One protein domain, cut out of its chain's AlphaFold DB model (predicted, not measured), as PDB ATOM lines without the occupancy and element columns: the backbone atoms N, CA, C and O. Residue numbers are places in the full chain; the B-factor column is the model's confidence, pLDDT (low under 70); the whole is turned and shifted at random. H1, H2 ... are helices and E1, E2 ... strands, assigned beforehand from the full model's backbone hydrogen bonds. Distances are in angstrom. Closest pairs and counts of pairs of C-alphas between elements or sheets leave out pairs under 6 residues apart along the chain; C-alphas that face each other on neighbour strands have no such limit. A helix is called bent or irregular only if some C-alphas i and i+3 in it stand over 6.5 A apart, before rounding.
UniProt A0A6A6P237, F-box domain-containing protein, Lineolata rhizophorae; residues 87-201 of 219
ATOM      1  N   PRO A  87      26.708 -17.206  -1.499       49.47
ATOM      2  CA  PRO A  87      28.051 -16.637  -1.441       49.47
ATOM      3  C   PRO A  87      29.153 -17.525  -2.055       49.47
ATOM      4  O   PRO A  87      30.217 -17.002  -2.373       49.47
ATOM      5  N   PHE A  88      28.904 -18.818  -2.315       51.44
ATOM      6  CA  PHE A  88      29.926 -19.748  -2.827       51.44
ATOM      7  C   PHE A  88      29.548 -20.550  -4.079       51.44
ATOM      8  O   PHE A  88      30.161 -21.577  -4.359       51.44
ATOM      9  N   GLY A  89      28.570 -20.100  -4.875       53.06
ATOM     10  CA  GLY A  89      28.318 -20.707  -6.194       53.06
ATOM     11  C   GLY A  89      27.857 -22.169  -6.153       53.06
ATOM     12  O   GLY A  89      27.922 -22.863  -7.166       53.06
ATOM     13  N   LEU A  90      27.371 -22.633  -5.000       53.53
ATOM     14  CA  LEU A  90      26.597 -23.861  -4.909       53.53
ATOM     15  C   LEU A  90      25.376 -23.674  -5.817       53.53
ATOM     16  O   LEU A  90      24.661 -22.688  -5.654       53.53
ATOM     17  N   GLY A  91      25.190 -24.541  -6.813       60.69
ATOM     18  CA  GLY A  91      24.185 -24.416  -7.878       60.69
ATOM     19  C   GLY A  91      22.732 -24.571  -7.412       60.69
ATOM     20  O   GLY A  91      22.004 -25.383  -7.970       60.69
ATOM     21  N   TYR A  92      22.339 -23.832  -6.376       68.00
ATOM     22  CA  TYR A  92      20.987 -23.733  -5.859       68.00
ATOM     23  C   TYR A  92      20.359 -22.426  -6.334       68.00
ATOM     24  O   TYR A  92      20.882 -21.337  -6.074       68.00
ATOM     25  N   ASP A  93      19.198 -22.541  -6.960       74.75
ATOM     26  CA  ASP A  93      18.337 -21.411  -7.261       74.75
ATOM     27  C   ASP A  93      17.355 -21.228  -6.105       74.75
ATOM     28  O   ASP A  93      16.610 -22.136  -5.740       74.75
ATOM     29  N   VAL A  94      17.365 -20.046  -5.486       82.44
ATOM     30  CA  VAL A  94      16.354 -19.671  -4.488       82.44
ATOM     31  C   VAL A  94      15.115 -19.186  -5.224       82.44
ATOM     32  O   VAL A  94      15.218 -18.381  -6.152       82.44
ATOM     33  N   ASN A  95      13.937 -19.609  -4.769       86.31
ATOM     34  CA  ASN A  95      12.680 -19.196  -5.368       86.31
ATOM     35  C   ASN A  95      12.425 -17.692  -5.154       86.31
ATOM     36  O   ASN A  95      11.930 -17.241  -4.118       86.31
ATOM     37  N   MET A  96      12.741 -16.900  -6.177       80.94
ATOM     38  CA  MET A  96      12.611 -15.441  -6.152       80.94
ATOM     39  C   MET A  96      11.159 -14.966  -6.043       80.94
ATOM     40  O   MET A  96      10.918 -13.851  -5.576       80.94
ATOM     41  N   LEU A  97      10.180 -15.801  -6.403       84.06
ATOM     42  CA  LEU A  97       8.751 -15.477  -6.276       84.06
ATOM     43  C   LEU A  97       8.329 -15.313  -4.815       84.06
ATOM     44  O   LEU A  97       7.361 -14.611  -4.508       84.06
ATOM     45  N   LEU A  98       9.081 -15.931  -3.906       87.75
ATOM     46  CA  LEU A  98       8.839 -15.868  -2.474       87.75
ATOM     47  C   LEU A  98       9.391 -14.582  -1.848       87.75
ATOM     48  O   LEU A  98       8.860 -14.155  -0.825       87.75
ATOM     49  N   LYS A  99      10.350 -13.891  -2.485       83.62
ATOM     50  CA  LYS A  99      10.940 -12.645  -1.952       83.62
ATOM     51  C   LYS A  99       9.943 -11.500  -1.768       83.62
ATOM     52  O   LYS A  99      10.200 -10.575  -1.010       83.62
ATOM     53  N   GLN A 100       8.792 -11.560  -2.437       82.44
ATOM     54  CA  GLN A 100       7.710 -10.589  -2.239       82.44
ATOM     55  C   GLN A 100       7.046 -10.696  -0.856       82.44
ATOM     56  O   GLN A 100       6.351  -9.774  -0.437       82.44
ATOM     57  N   ARG A 101       7.191 -11.843  -0.182       85.88
ATOM     58  CA  ARG A 101       6.489 -12.187   1.066       85.88
ATOM     59  C   ARG A 101       7.459 -12.546   2.186       85.88
ATOM     60  O   ARG A 101       7.189 -12.261   3.354       85.88
ATOM     61  N   PHE A 102       8.586 -13.139   1.820       90.50
ATOM     62  CA  PHE A 102       9.559 -13.692   2.738       90.50
ATOM     63  C   PHE A 102      10.931 -13.067   2.522       90.50
ATOM     64  O   PHE A 102      11.389 -12.896   1.392       90.50
ATOM     65  N   GLU A 103      11.611 -12.794   3.623       90.06
ATOM     66  CA  GLU A 103      13.052 -12.612   3.629       90.06
ATOM     67  C   GLU A 103      13.706 -13.986   3.544       90.06
ATOM     68  O   GLU A 103      13.341 -14.911   4.275       90.06
ATOM     69  N   ILE A 104      14.648 -14.129   2.617       90.00
ATOM     70  CA  ILE A 104      15.346 -15.385   2.358       90.00
ATOM     71  C   ILE A 104      16.830 -15.079   2.270       90.00
ATOM     72  O   ILE A 104      17.235 -14.147   1.566       90.00
ATOM     73  N   GLY A 105      17.635 -15.880   2.952       86.81
ATOM     74  CA  GLY A 105      19.076 -15.703   2.975       86.81
ATOM     75  C   GLY A 105      19.806 -16.948   3.439       86.81
ATOM     76  O   GLY A 105      19.218 -18.009   3.630       86.81
ATOM     77  N   TRP A 106      21.108 -16.794   3.622       86.25
ATOM     78  CA  TRP A 106      21.996 -17.851   4.079       86.25
ATOM     79  C   TRP A 106      22.675 -17.400   5.359       86.25
ATOM     80  O   TRP A 106      23.081 -16.243   5.467       86.25
ATOM     81  N   ASP A 107      22.793 -18.312   6.317       83.75
ATOM     82  CA  ASP A 107      23.635 -18.120   7.489       83.75
ATOM     83  C   ASP A 107      24.809 -19.093   7.426       83.75
ATOM     84  O   ASP A 107      24.637 -20.284   7.158       83.75
ATOM     85  N   LEU A 108      26.001 -18.584   7.718       79.38
ATOM     86  CA  LEU A 108      27.189 -19.399   7.931       79.38
ATOM     87  C   LEU A 108      27.174 -19.910   9.371       79.38
ATOM     88  O   LEU A 108      27.181 -19.125  10.321       79.38
ATOM     89  N   THR A 109      27.148 -21.228   9.539       73.75
ATOM     90  CA  THR A 109      27.221 -21.884  10.848       73.75
ATOM     91  C   THR A 109      28.473 -22.751  10.946       73.75
ATOM     92  O   THR A 109      29.091 -23.092   9.938       73.75
ATOM     93  N   LEU A 110      28.832 -23.165  12.166       70.56
ATOM     94  CA  LEU A 110      29.935 -24.109  12.404       70.56
ATOM     95  C   LEU A 110      29.745 -25.452  11.677       70.56
ATOM     96  O   LEU A 110      30.718 -26.157  11.428       70.56
ATOM     97  N   HIS A 111      28.502 -25.801  11.337       67.00
ATOM     98  CA  HIS A 111      28.139 -27.042  10.652       67.00
ATOM     99  C   HIS A 111      27.892 -26.853   9.148       67.00
ATOM    100  O   HIS A 111      27.417 -27.775   8.491       67.00
ATOM    101  N   GLY A 112      28.221 -25.678   8.605       72.44
ATOM    102  CA  GLY A 112      28.028 -25.336   7.200       72.44
ATOM    103  C   GLY A 112      26.993 -24.237   6.988       72.44
ATOM    104  O   GLY A 112      26.618 -23.509   7.911       72.44
ATOM    105  N   GLU A 113      26.554 -24.092   5.745       76.12
ATOM    106  CA  GLU A 113      25.589 -23.069   5.349       76.12
ATOM    107  C   GLU A 113      24.161 -23.545   5.588       76.12
ATOM    108  O   GLU A 113      23.808 -24.678   5.264       76.12
ATOM    109  N   VAL A 114      23.333 -22.669   6.150       85.19
ATOM    110  CA  VAL A 114      21.921 -22.949   6.396       85.19
ATOM    111  C   VAL A 114      21.086 -21.909   5.665       85.19
ATOM    112  O   VAL A 114      21.119 -20.722   6.003       85.19
ATOM    113  N   LEU A 115      20.319 -22.368   4.677       90.00
ATOM    114  CA  LEU A 115      19.273 -21.577   4.041       90.00
ATOM    115  C   LEU A 115      18.224 -21.228   5.093       90.00
ATOM    116  O   LEU A 115      17.749 -22.105   5.815       90.00
ATOM    117  N   TRP A 116      17.846 -19.961   5.187       91.94
ATOM    118  CA  TRP A 116      16.795 -19.531   6.093       91.94
ATOM    119  C   TRP A 116      15.718 -18.728   5.383       91.94
ATOM    120  O   TRP A 116      15.965 -18.048   4.388       91.94
ATOM    121  N   VAL A 117      14.516 -18.799   5.946       93.12
ATOM    122  CA  VAL A 117      13.347 -18.042   5.507       93.12
ATOM    123  C   VAL A 117      12.643 -17.432   6.713       93.12
ATOM    124  O   VAL A 117      12.554 -18.049   7.776       93.12
ATOM    125  N   CYS A 118      12.160 -16.207   6.560       91.31
ATOM    126  CA  CYS A 118      11.371 -15.499   7.560       91.31
ATOM    127  C   CYS A 118      10.252 -14.723   6.853       91.31
ATOM    128  O   CYS A 118      10.518 -14.085   5.835       91.31
ATOM    129  N   PRO A 119       9.005 -14.724   7.352       88.38
ATOM    130  CA  PRO A 119       7.999 -13.771   6.896       88.38
ATOM    131  C   PRO A 119       8.496 -12.340   7.083       88.38
ATOM    132  O   PRO A 119       9.091 -12.025   8.115       88.38
ATOM    133  N   THR A 120       8.206 -11.469   6.121       81.44
ATOM    134  CA  THR A 120       8.396 -10.028   6.335       81.44
ATOM    135  C   THR A 120       7.450  -9.551   7.451       81.44
ATOM    136  O   THR A 120       6.293  -9.991   7.483       81.44
ATOM    137  N   PRO A 121       7.896  -8.673   8.376       72.38
ATOM    138  CA  PRO A 121       7.085  -8.238   9.518       72.38
ATOM    139  C   PRO A 121       5.703  -7.718   9.106       72.38
ATOM    140  O   PRO A 121       4.692  -8.136   9.668       72.38
ATOM    141  N   ASP A 122       5.665  -6.913   8.044       74.81
ATOM    142  CA  ASP A 122       4.455  -6.253   7.541       74.81
ATOM    143  C   ASP A 122       3.473  -7.204   6.842       74.81
ATOM    144  O   ASP A 122       2.318  -6.848   6.600       74.81
ATOM    145  N   LYS A 123       3.918  -8.403   6.449       76.31
ATOM    146  CA  LYS A 123       3.098  -9.362   5.692       76.31
ATOM    147  C   LYS A 123       2.753 -10.613   6.475       76.31
ATOM    148  O   LYS A 123       2.028 -11.443   5.938       76.31
ATOM    149  N   ARG A 124       3.219 -10.770   7.717       75.19
ATOM    150  CA  ARG A 124       2.994 -12.003   8.479       75.19
ATOM    151  C   ARG A 124       1.512 -12.356   8.608       75.19
ATOM    152  O   ARG A 124       1.145 -13.482   8.295       75.19
ATOM    153  N   GLU A 125       0.685 -11.422   9.072       74.31
ATOM    154  CA  GLU A 125      -0.749 -11.677   9.275       74.31
ATOM    155  C   GLU A 125      -1.431 -11.996   7.942       74.31
ATOM    156  O   GLU A 125      -2.111 -13.010   7.809       74.31
ATOM    157  N   HIS A 126      -1.110 -11.222   6.905       79.75
ATOM    158  CA  HIS A 126      -1.621 -11.457   5.561       79.75
ATOM    159  C   HIS A 126      -1.215 -12.815   4.979       79.75
ATOM    160  O   HIS A 126      -2.026 -13.448   4.316       79.75
ATOM    161  N   ILE A 127       0.008 -13.293   5.228       84.00
ATOM    162  CA  ILE A 127       0.476 -14.603   4.750       84.00
ATOM    163  C   ILE A 127      -0.385 -15.736   5.323       84.00
ATOM    164  O   ILE A 127      -0.657 -16.711   4.621       84.00
ATOM    165  N   LEU A 128      -0.838 -15.605   6.572       76.50
ATOM    166  CA  LEU A 128      -1.707 -16.591   7.216       76.50
ATOM    167  C   LEU A 128      -3.141 -16.528   6.673       76.50
ATOM    168  O   LEU A 128      -3.755 -17.571   6.459       76.50
ATOM    169  N   GLU A 129      -3.641 -15.322   6.404       78.00
ATOM    170  CA  GLU A 129      -4.983 -15.073   5.858       78.00
ATOM    171  C   GLU A 129      -5.100 -15.342   4.348       78.00
ATOM    172  O   GLU A 129      -6.204 -15.485   3.811       78.00
ATOM    173  N   GLU A 130      -3.975 -15.402   3.632       79.75
ATOM    174  CA  GLU A 130      -3.957 -15.708   2.208       79.75
ATOM    175  C   GLU A 130      -4.568 -17.093   1.940       79.75
ATOM    176  O   GLU A 130      -4.275 -18.073   2.626       79.75
ATOM    177  N   ARG A 131      -5.388 -17.183   0.884       72.50
ATOM    178  CA  ARG A 131      -6.139 -18.395   0.524       72.50
ATOM    179  C   ARG A 131      -5.231 -19.628   0.453       72.50
ATOM    180  O   ARG A 131      -4.134 -19.560  -0.097       72.50
ATOM    181  N   GLU A 132      -5.748 -20.782   0.874       74.06
ATOM    182  CA  GLU A 132      -5.085 -22.097   0.736       74.06
ATOM    183  C   GLU A 132      -4.611 -22.383  -0.701       74.06
ATOM    184  O   GLU A 132      -3.623 -23.069  -0.936       74.06
ATOM    185  N   GLN A 133      -5.290 -21.804  -1.691       74.75
ATOM    186  CA  GLN A 133      -4.974 -21.991  -3.106       74.75
ATOM    187  C   GLN A 133      -3.809 -21.125  -3.612       74.75
ATOM    188  O   GLN A 133      -3.418 -21.266  -4.779       74.75
ATOM    189  N   SER A 134      -3.254 -20.232  -2.778       84.44
ATOM    190  CA  SER A 134      -2.098 -19.409  -3.142       84.44
ATOM    191  C   SER A 134      -0.955 -20.293  -3.641       84.44
ATOM    192  O   SER A 134      -0.568 -21.272  -3.008       84.44
ATOM    193  N   SER A 135      -0.406 -19.963  -4.813       85.19
ATOM    194  CA  SER A 135       0.579 -20.817  -5.487       85.19
ATOM    195  C   SER A 135       1.843 -21.031  -4.658       85.19
ATOM    196  O   SER A 135       2.385 -22.129  -4.684       85.19
ATOM    197  N   TRP A 136       2.269 -20.022  -3.891       89.00
ATOM    198  CA  TRP A 136       3.461 -20.093  -3.045       89.00
ATOM    199  C   TRP A 136       3.361 -21.150  -1.941       89.00
ATOM    200  O   TRP A 136       4.386 -21.691  -1.543       89.00
ATOM    201  N   ARG A 137       2.147 -21.495  -1.483       90.38
ATOM    202  CA  ARG A 137       1.957 -22.518  -0.441       90.38
ATOM    203  C   ARG A 137       2.462 -23.890  -0.884       90.38
ATOM    204  O   ARG A 137       2.896 -24.675  -0.058       90.38
ATOM    205  N   ARG A 138       2.454 -24.147  -2.194       90.25
ATOM    206  CA  ARG A 138       2.901 -25.401  -2.819       90.25
ATOM    207  C   ARG A 138       4.313 -25.316  -3.401       90.25
ATOM    208  O   ARG A 138       4.726 -26.225  -4.110       90.25
ATOM    209  N   MET A 139       5.007 -24.199  -3.192       92.31
ATOM    210  CA  MET A 139       6.343 -23.994  -3.734       92.31
ATOM    211  C   MET A 139       7.413 -24.432  -2.743       92.31
ATOM    212  O   MET A 139       7.311 -24.182  -1.542       92.31
ATOM    213  N   LEU A 140       8.473 -25.013  -3.286       92.25
ATOM    214  CA  LEU A 140       9.736 -25.234  -2.606       92.25
ATOM    215  C   LEU A 140      10.487 -23.908  -2.447       92.25
ATOM    216  O   LEU A 140      10.342 -22.979  -3.253       92.25
ATOM    217  N   LEU A 141      11.310 -23.834  -1.400       90.75
ATOM    218  CA  LEU A 141      12.117 -22.650  -1.108       90.75
ATOM    219  C   LEU A 141      13.299 -22.497  -2.077       90.75
ATOM    220  O   LEU A 141      13.646 -21.378  -2.458       90.75
ATOM    221  N   ALA A 142      13.906 -23.614  -2.477       88.38
ATOM    222  CA  ALA A 142      15.050 -23.653  -3.378       88.38
ATOM    223  C   ALA A 142      15.030 -24.908  -4.258       88.38
ATOM    224  O   ALA A 142      14.362 -25.896  -3.936       88.38
ATOM    225  N   GLN A 143      15.771 -24.859  -5.365       82.88
ATOM    226  CA  GLN A 143      16.004 -25.989  -6.257       82.88
ATOM    227  C   GLN A 143      17.495 -26.156  -6.590       82.88
ATOM    228  O   GLN A 143      18.135 -25.170  -6.947       82.88
ATOM    229  N   PRO A 144      18.046 -27.386  -6.516       82.75
ATOM    230  CA  PRO A 144      17.392 -28.605  -6.019       82.75
ATOM    231  C   PRO A 144      16.918 -28.466  -4.553       82.75
ATOM    232  O   PRO A 144      17.395 -27.566  -3.860       82.75
ATOM    233  N   PRO A 145      15.948 -29.294  -4.104       86.25
ATOM    234  CA  PRO A 145      15.407 -29.238  -2.744       86.25
ATOM    235  C   PRO A 145      16.524 -29.151  -1.703       86.25
ATOM    236  O   PRO A 145      17.400 -30.017  -1.659       86.25
ATOM    237  N   HIS A 146      16.508 -28.104  -0.877       84.38
ATOM    238  CA  HIS A 146      17.560 -27.853   0.105       84.38
ATOM    239  C   HIS A 146      16.961 -27.631   1.497       84.38
ATOM    240  O   HIS A 146      16.062 -26.793   1.617       84.38
ATOM    241  N   PRO A 147      17.428 -28.354   2.536       89.69
ATOM    242  CA  PRO A 147      16.959 -28.154   3.900       89.69
ATOM    243  C   PRO A 147      17.074 -26.696   4.316       89.69
ATOM    244  O   PRO A 147      18.035 -26.008   3.969       89.69
ATOM    245  N   PHE A 148      16.099 -26.225   5.079       91.44
ATOM    246  CA  PHE A 148      16.049 -24.824   5.452       91.44
ATOM    247  C   PHE A 148      15.551 -24.616   6.871       91.44
ATOM    248  O   PHE A 148      14.876 -25.449   7.474       91.44
ATOM    249  N   ARG A 149      15.900 -23.453   7.406       93.56
ATOM    250  CA  ARG A 149      15.512 -22.981   8.723       93.56
ATOM    251  C   ARG A 149      14.460 -21.895   8.593       93.56
ATOM    252  O   ARG A 149      14.717 -20.832   8.034       93.56
ATOM    253  N   TYR A 150      13.290 -22.129   9.155       93.38
ATOM    254  CA  TYR A 150      12.276 -21.100   9.273       93.38
ATOM    255  C   TYR A 150      12.471 -20.341  10.584       93.38
ATOM    256  O   TYR A 150      12.362 -20.921  11.666       93.38
ATOM    257  N   LYS A 151      12.729 -19.037  10.484       91.81
ATOM    258  CA  LYS A 151      12.854 -18.136  11.634       91.81
ATOM    259  C   LYS A 151      11.479 -17.576  11.980       91.81
ATOM    260  O   LYS A 151      10.857 -16.900  11.159       91.81
ATOM    261  N   HIS A 152      10.992 -17.838  13.190       88.31
ATOM    262  CA  HIS A 152       9.715 -17.308  13.662       88.31
ATOM    263  C   HIS A 152       9.893 -16.527  14.961       88.31
ATOM    264  O   HIS A 152      10.275 -17.077  15.989       88.31
ATOM    265  N   ARG A 153       9.548 -15.236  14.925       85.12
ATOM    266  CA  ARG A 153       9.543 -14.370  16.113       85.12
ATOM    267  C   ARG A 153       8.184 -13.744  16.372       85.12
ATOM    268  O   ARG A 153       7.801 -12.865  15.612       85.12
ATOM    269  N   SER A 154       7.453 -14.166  17.385       81.19
ATOM    270  CA  SER A 154       6.206 -13.557  17.853       81.19
ATOM    271  C   SER A 154       6.339 -13.178  19.332       81.19
ATOM    272  O   SER A 154       7.356 -13.466  19.965       81.19
ATOM    273  N   GLU A 155       5.308 -12.551  19.901       77.56
ATOM    274  CA  GLU A 155       5.236 -12.332  21.353       77.56
ATOM    275  C   GLU A 155       5.203 -13.645  22.147       77.56
ATOM    276  O   GLU A 155       5.651 -13.692  23.291       77.56
ATOM    277  N   ALA A 156       4.661 -14.711  21.554       78.31
ATOM    278  CA  ALA A 156       4.475 -15.990  22.226       78.31
ATOM    279  C   ALA A 156       5.622 -16.973  21.973       78.31
ATOM    280  O   ALA A 156       5.903 -17.813  22.828       78.31
ATOM    281  N   LEU A 157       6.282 -16.870  20.818       82.00
ATOM    282  CA  LEU A 157       7.224 -17.861  20.326       82.00
ATOM    283  C   LEU A 157       8.376 -17.193  19.570       82.00
ATOM    284  O   LEU A 157       8.176 -16.540  18.551       82.00
ATOM    285  N   ASN A 158       9.605 -17.402  20.032       88.19
ATOM    286  CA  ASN A 158      10.814 -16.964  19.339       88.19
ATOM    287  C   ASN A 158      11.704 -18.183  19.102       88.19
ATOM    288  O   ASN A 158      12.490 -18.554  19.973       88.19
ATOM    289  N   VAL A 159      11.499 -18.850  17.966       87.25
ATOM    290  CA  VAL A 159      12.143 -20.126  17.645       87.25
ATOM    291  C   VAL A 159      12.565 -20.191  16.189       87.25
ATOM    292  O   VAL A 159      11.943 -19.603  15.301       87.25
ATOM    293  N   ASP A 160      13.583 -21.005  15.966       90.50
ATOM    294  CA  ASP A 160      14.011 -21.432  14.650       90.50
ATOM    295  C   ASP A 160      13.661 -22.914  14.487       90.50
ATOM    296  O   ASP A 160      14.044 -23.741  15.318       90.50
ATOM    297  N   ILE A 161      12.933 -23.257  13.425       92.00
ATOM    298  CA  ILE A 161      12.520 -24.639  13.144       92.00
ATOM    299  C   ILE A 161      13.142 -25.086  11.824       92.00
ATOM    300  O   ILE A 161      13.112 -24.358  10.834       92.00
ATOM    301  N   TYR A 162      13.714 -26.286  11.822       93.00
ATOM    302  CA  TYR A 162      14.339 -26.885  10.648       93.00
ATOM    303  C   TYR A 162      13.337 -27.747   9.883       93.00
ATOM    304  O   TYR A 162      12.594 -28.529  10.480       93.00
ATOM    305  N   PHE A 163      13.359 -27.608   8.564       93.44
ATOM    306  CA  PHE A 163      12.550 -28.363   7.621       93.44
ATOM    307  C   PHE A 163      13.448 -29.045   6.595       93.44
ATOM    308  O   PHE A 163      14.550 -28.574   6.291       93.44
ATOM    309  N   ASP A 164      12.975 -30.172   6.069       91.50
ATOM    310  CA  ASP A 164      13.608 -30.798   4.916       91.50
ATOM    311  C   ASP A 164      13.443 -29.919   3.662       91.50
ATOM    312  O   ASP A 164      12.634 -28.992   3.618       91.50
ATOM    313  N   GLY A 165      14.252 -30.187   2.638       87.12
ATOM    314  CA  GLY A 165      14.219 -29.395   1.410       87.12
ATOM    315  C   GLY A 165      12.995 -29.632   0.531       87.12
ATOM    316  O   GLY A 165      12.741 -28.832  -0.367       87.12
ATOM    317  N   GLU A 166      12.265 -30.723   0.766       89.94
ATOM    318  CA  GLU A 166      11.068 -31.098   0.006       89.94
ATOM    319  C   GLU A 166       9.789 -30.498   0.606       89.94
ATOM    320  O   GLU A 166       8.743 -30.493  -0.044       89.94
ATOM    321  N   THR A 167       9.875 -29.949   1.819       92.50
ATOM    322  CA  THR A 167       8.770 -29.287   2.501       92.50
ATOM    323  C   THR A 167       8.370 -28.042   1.720       92.50
ATOM    324  O   THR A 167       9.152 -27.099   1.556       92.50
ATOM    325  N   ALA A 168       7.114 -28.005   1.275       93.19
ATOM    326  CA  ALA A 168       6.553 -26.810   0.673       93.19
ATOM    327  C   ALA A 168       6.448 -25.691   1.718       93.19
ATOM    328  O   ALA A 168       6.141 -25.921   2.892       93.19
ATOM    329  N   LEU A 169       6.677 -24.444   1.301       92.56
ATOM    330  CA  LEU A 169       6.711 -23.330   2.248       92.56
ATOM    331  C   LEU A 169       5.355 -23.102   2.941       92.56
ATOM    332  O   LEU A 169       5.332 -22.638   4.079       92.56
ATOM    333  N   GLY A 170       4.236 -23.449   2.297       92.00
ATOM    334  CA  GLY A 170       2.910 -23.407   2.922       92.00
ATOM    335  C   GLY A 170       2.810 -24.325   4.137       92.00
ATOM    336  O   GLY A 170       2.418 -23.863   5.207       92.00
ATOM    337  N   ASP A 171       3.263 -25.572   4.004       92.75
ATOM    338  CA  ASP A 171       3.243 -26.562   5.086       92.75
ATOM    339  C   ASP A 171       4.124 -26.116   6.263       92.75
ATOM    340  O   ASP A 171       3.746 -26.242   7.433       92.75
ATOM    341  N   ALA A 172       5.289 -25.529   5.965       93.31
ATOM    342  CA  ALA A 172       6.168 -24.966   6.985       93.31
ATOM    343  C   ALA A 172       5.500 -23.806   7.745       93.31
ATOM    344  O   ALA A 172       5.544 -23.770   8.976       93.31
ATOM    345  N   VAL A 173       4.844 -22.880   7.033       91.50
ATOM    346  CA  VAL A 173       4.098 -21.764   7.642       91.50
ATOM    347  C   VAL A 173       2.970 -22.282   8.539       91.50
ATOM    348  O   VAL A 173       2.847 -21.833   9.678       91.50
ATOM    349  N   GLU A 174       2.171 -23.234   8.058       90.69
ATOM    350  CA  GLU A 174       1.028 -23.787   8.797       90.69
ATOM    351  C   GLU A 174       1.458 -24.515  10.069       90.69
ATOM    352  O   GLU A 174       0.870 -24.315  11.136       90.69
ATOM    353  N   ARG A 175       2.534 -25.305   9.993       91.38
ATOM    354  CA  ARG A 175       3.084 -25.996  11.162       91.38
ATOM    355  C   ARG A 175       3.527 -25.015  12.242       91.38
ATOM    356  O   ARG A 175       3.308 -25.260  13.426       91.38
ATOM    357  N   ILE A 176       4.151 -23.912  11.847       90.00
ATOM    358  CA  ILE A 176       4.644 -22.902  12.785       90.00
ATOM    359  C   ILE A 176       3.499 -22.113  13.396       90.00
ATOM    360  O   ILE A 176       3.505 -21.874  14.600       90.00
ATOM    361  N   ASP A 177       2.503 -21.753  12.594       88.00
ATOM    362  CA  ASP A 177       1.312 -21.071  13.085       88.00
ATOM    363  C   ASP A 177       0.528 -21.940  14.083       88.00
ATOM    364  O   ASP A 177       0.071 -21.452  15.116       88.00
ATOM    365  N   MET A 178       0.448 -23.252  13.845       89.44
ATOM    366  CA  MET A 178      -0.116 -24.193  14.814       89.44
ATOM    367  C   MET A 178       0.639 -24.159  16.153       89.44
ATOM    368  O   MET A 178       0.003 -24.074  17.206       89.44
ATOM    369  N   ILE A 179       1.978 -24.187  16.124       89.50
ATOM    370  CA  ILE A 179       2.814 -24.124  17.336       89.50
ATOM    371  C   ILE A 179       2.618 -22.780  18.052       89.50
ATOM    372  O   ILE A 179       2.407 -22.754  19.264       89.50
ATOM    373  N   ASP A 180       2.626 -21.665  17.318       87.00
ATOM    374  CA  ASP A 180       2.432 -20.323  17.883       87.00
ATOM    375  C   ASP A 180       1.053 -20.180  18.552       87.00
ATOM    376  O   ASP A 180       0.945 -19.679  19.677       87.00
ATOM    377  N   ARG A 181      -0.012 -20.690  17.917       87.94
ATOM    378  CA  ARG A 181      -1.364 -20.727  18.504       87.94
ATOM    379  C   ARG A 181      -1.416 -21.563  19.781       87.94
ATOM    380  O   ARG A 181      -2.081 -21.173  20.747       87.94
ATOM    381  N   GLU A 182      -0.729 -22.702  19.812       89.81
ATOM    382  CA  GLU A 182      -0.681 -23.551  21.000       89.81
ATOM    383  C   GLU A 182       0.053 -22.867  22.165       89.81
ATOM    384  O   GLU A 182      -0.448 -22.872  23.296       89.81
ATOM    385  N   GLU A 183       1.184 -22.217  21.893       88.44
ATOM    386  CA  GLU A 183       1.946 -21.482  22.906       88.44
ATOM    387  C   GLU A 183       1.182 -20.263  23.430       88.44
ATOM    388  O   GLU A 183       1.095 -20.067  24.647       88.44
ATOM    389  N   LYS A 184       0.494 -19.512  22.558       87.19
ATOM    390  CA  LYS A 184      -0.435 -18.445  22.976       87.19
ATOM    391  C   LYS A 184      -1.509 -18.965  23.930       87.19
ATOM    392  O   LYS A 184      -1.794 -18.335  24.953       87.19
ATOM    393  N   ARG A 185      -2.083 -20.139  23.643       88.38
ATOM    394  CA  ARG A 185      -3.095 -20.773  24.504       88.38
ATOM    395  C   ARG A 185      -2.523 -21.143  25.874       88.38
ATOM    396  O   ARG A 185      -3.167 -20.874  26.889       88.38
ATOM    397  N   LYS A 186      -1.318 -21.724  25.922       88.00
ATOM    398  CA  LYS A 186      -0.629 -22.064  27.181       88.00
ATOM    399  C   LYS A 186      -0.315 -20.813  27.999       88.00
ATOM    400  O   LYS A 186      -0.606 -20.782  29.194       88.00
ATOM    401  N   GLN A 187       0.208 -19.762  27.372       83.88
ATOM    402  CA  GLN A 187       0.483 -18.493  28.051       83.88
ATOM    403  C   GLN A 187      -0.792 -17.844  28.601       83.88
ATOM    404  O   GLN A 187      -0.809 -17.399  29.750       83.88
ATOM    405  N   GLY A 188      -1.883 -17.835  27.825       84.25
ATOM    406  CA  GLY A 188      -3.189 -17.349  28.280       84.25
ATOM    407  C   GLY A 188      -3.721 -18.133  29.483       84.25
ATOM    408  O   GLY A 188      -4.195 -17.539  30.456       84.25
ATOM    409  N   PHE A 189      -3.569 -19.461  29.466       86.06
ATOM    410  CA  PHE A 189      -3.910 -20.316  30.601       86.06
ATOM    411  C   PHE A 189      -3.100 -19.951  31.853       86.06
ATOM    412  O   PHE A 189      -3.689 -19.717  32.911       86.06
ATOM    413  N   TRP A 190      -1.774 -19.822  31.741       77.38
ATOM    414  CA  TRP A 190      -0.914 -19.447  32.867       77.38
ATOM    415  C   TRP A 190      -1.232 -18.059  33.426       77.38
ATOM    416  O   TRP A 190      -1.323 -17.903  34.645       77.38
ATOM    417  N   ARG A 191      -1.490 -17.066  32.566       81.50
ATOM    418  CA  ARG A 191      -1.925 -15.724  32.997       81.50
ATOM    419  C   ARG A 191      -3.227 -15.787  33.796       81.50
ATOM    420  O   ARG A 191      -3.323 -15.171  34.854       81.50
ATOM    421  N   SER A 192      -4.199 -16.579  33.344       79.81
ATOM    422  CA  SER A 192      -5.460 -16.784  34.067       79.81
ATOM    423  C   SER A 192      -5.242 -17.448  35.433       79.81
ATOM    424  O   SER A 192      -5.779 -16.982  36.441       79.81
ATOM    425  N   GLN A 193      -4.398 -18.484  35.505       81.06
ATOM    426  CA  GLN A 193      -4.062 -19.153  36.768       81.06
ATOM    427  C   GLN A 193      -3.379 -18.206  37.762       81.06
ATOM    428  O   GLN A 193      -3.766 -18.169  38.930       81.06
ATOM    429  N   LEU A 194      -2.421 -17.398  37.304       80.00
ATOM    430  CA  LEU A 194      -1.740 -16.408  38.140       80.00
ATOM    431  C   LEU A 194      -2.706 -15.334  38.657       80.00
ATOM    432  O   LEU A 194      -2.705 -15.044  39.852       80.00
ATOM    433  N   CYS A 195      -3.589 -14.805  37.804       80.00
ATOM    434  CA  CYS A 195      -4.627 -13.856  38.215       80.00
ATOM    435  C   CYS A 195      -5.584 -14.458  39.254       80.00
ATOM    436  O   CYS A 195      -5.911 -13.814  40.253       80.00
ATOM    437  N   ASN A 196      -6.011 -15.708  39.054       79.12
ATOM    438  CA  ASN A 196      -6.877 -16.411  39.998       79.12
ATOM    439  C   ASN A 196      -6.169 -16.676  41.333       79.12
ATOM    440  O   ASN A 196      -6.774 -16.503  42.391       79.12
ATOM    441  N   ALA A 197      -4.887 -17.048  41.304       77.31
ATOM    442  CA  ALA A 197      -4.075 -17.233  42.502       77.31
ATOM    443  C   ALA A 197      -3.869 -15.913  43.266       77.31
ATOM    444  O   ALA A 197      -4.042 -15.889  44.485       77.31
ATOM    445  N   ALA A 198      -3.575 -14.814  42.565       73.75
ATOM    446  CA  ALA A 198      -3.441 -13.482  43.157       73.75
ATOM    447  C   ALA A 198      -4.757 -13.006  43.797       73.75
ATOM    448  O   ALA A 198      -4.758 -12.507  44.922       73.75
ATOM    449  N   ARG A 199      -5.897 -13.247  43.133       76.44
ATOM    450  CA  ARG A 199      -7.231 -12.908  43.658       76.44
ATOM    451  C   ARG A 199      -7.586 -13.722  44.909       76.44
ATOM    452  O   ARG A 199      -8.150 -13.171  45.847       76.44
ATOM    453  N   ARG A 200      -7.222 -15.011  44.958       73.31
ATOM    454  CA  ARG A 200      -7.444 -15.878  46.136       73.31
ATOM    455  C   ARG A 200      -6.575 -15.510  47.338       73.31
ATOM    456  O   ARG A 200      -6.975 -15.786  48.462       73.31
ATOM    457  N   ARG A 201      -5.408 -14.895  47.122       72.00
ATOM    458  CA  ARG A 201      -4.508 -14.454  48.204       72.00
ATOM    459  C   ARG A 201      -4.844 -13.070  48.769       72.00
ATOM    460  O   ARG A 201      -4.128 -12.604  49.645       72.00
TER     461      ARG A 201
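This is residues 87 to 201 of the 219 residues of the protein "F-box domain-containing protein" of Lineolata rhizophorae (UniProt A0A6A6P237). A strongly twisted sheet of four strands is covered on one face by the first part of one very long helix, H4, which then runs on past the sheet and sticks out as a free arm: residues 189 to 201 stand free, of which 189 to 200 belong to H4. Three short helices, H1, H2 and H3, lie round the rest of the body, and H2 and H3 meet the beginning of H4. The printed part has 115 residues, with four named helices and four named strands in the order H1 E1 E2 H2 H3 E3 E4 H4; the sheet, E1 E2 E3 E4, is mixed, and the class is mixed, helices and strands. The whole is loose, with a radius of gyration of the C-alphas of 17.4 A, and elongated, spanning 64 by 38 by 23 A.

E1, residues 102 to 109, and E2, residues 112 to 119, form an antiparallel hairpin, with N 105 and O 116 at 3.1 A. E3, residues 148 to 153, is parallel to E2, with N 149 and O 115 at 2.8 A. E4, residues 158 to 163, forms a hairpin with E3, antiparallel, with N 150 and O 161 at 2.8 A. H4, residues 169 to 200, is on one face of the sheet, making two layers, helix over sheet, at a height over the sheet of 11.1 A. It lies over E3 and E4 and only just runs along the strands, at 27 degrees to E4 on the local plane. H3, residues 135 to 138, touches H4 through residues 169 to 171 of H4 alone; the closest C-alphas, of Arg 137 and Gly 170, are 3.6 A apart. H2, residues 121 to 129, only grazes the sheet; it is irregular, C-alphas 122 and 125 being 7.7 A apart. H2 and H4 only just touch, with 3 pairs of C-alphas within 8 A, the closest those of Leu 128 and Val 173 at 7.8 A, and are about perpendicular at 82 degrees. E2, H2, H3 and E3 form a strand-helix-strand unit, two parallel neighbour strands with helices between, and its crossover is right-handed. H1, residues 96 to 100, is only just at the sheet's level, at a height of 3.7 A, and is apart from H4. Every O i to N i+4 pair of H4 is within hydrogen-bond range, against 3 of 5 in H2 and 0 of 1 in H1, where 1 of 2 O i to N i+3 pairs is; H3 is too short for an O i to N i+4 pair.

E1 begins at C-alpha 102, (9.559, -13.692, 2.738), and is 21.1 A long; E2 is 23.1 A, E3 16.3 A and E4 16.4 A. H4 measures 46.7 A, from C-alpha 169 at (6.711, -23.330, 2.248) to C-alpha 200 at (-7.444, -15.878, 46.136).

The two C-alphas farthest apart, of Gly 89 and Arg 201, are 63.8 A apart. The printed part has no cut, and no link is long. Mean pLDDT of the printed part is 83.1; residues 87 to 92 and residue 111 are under 70.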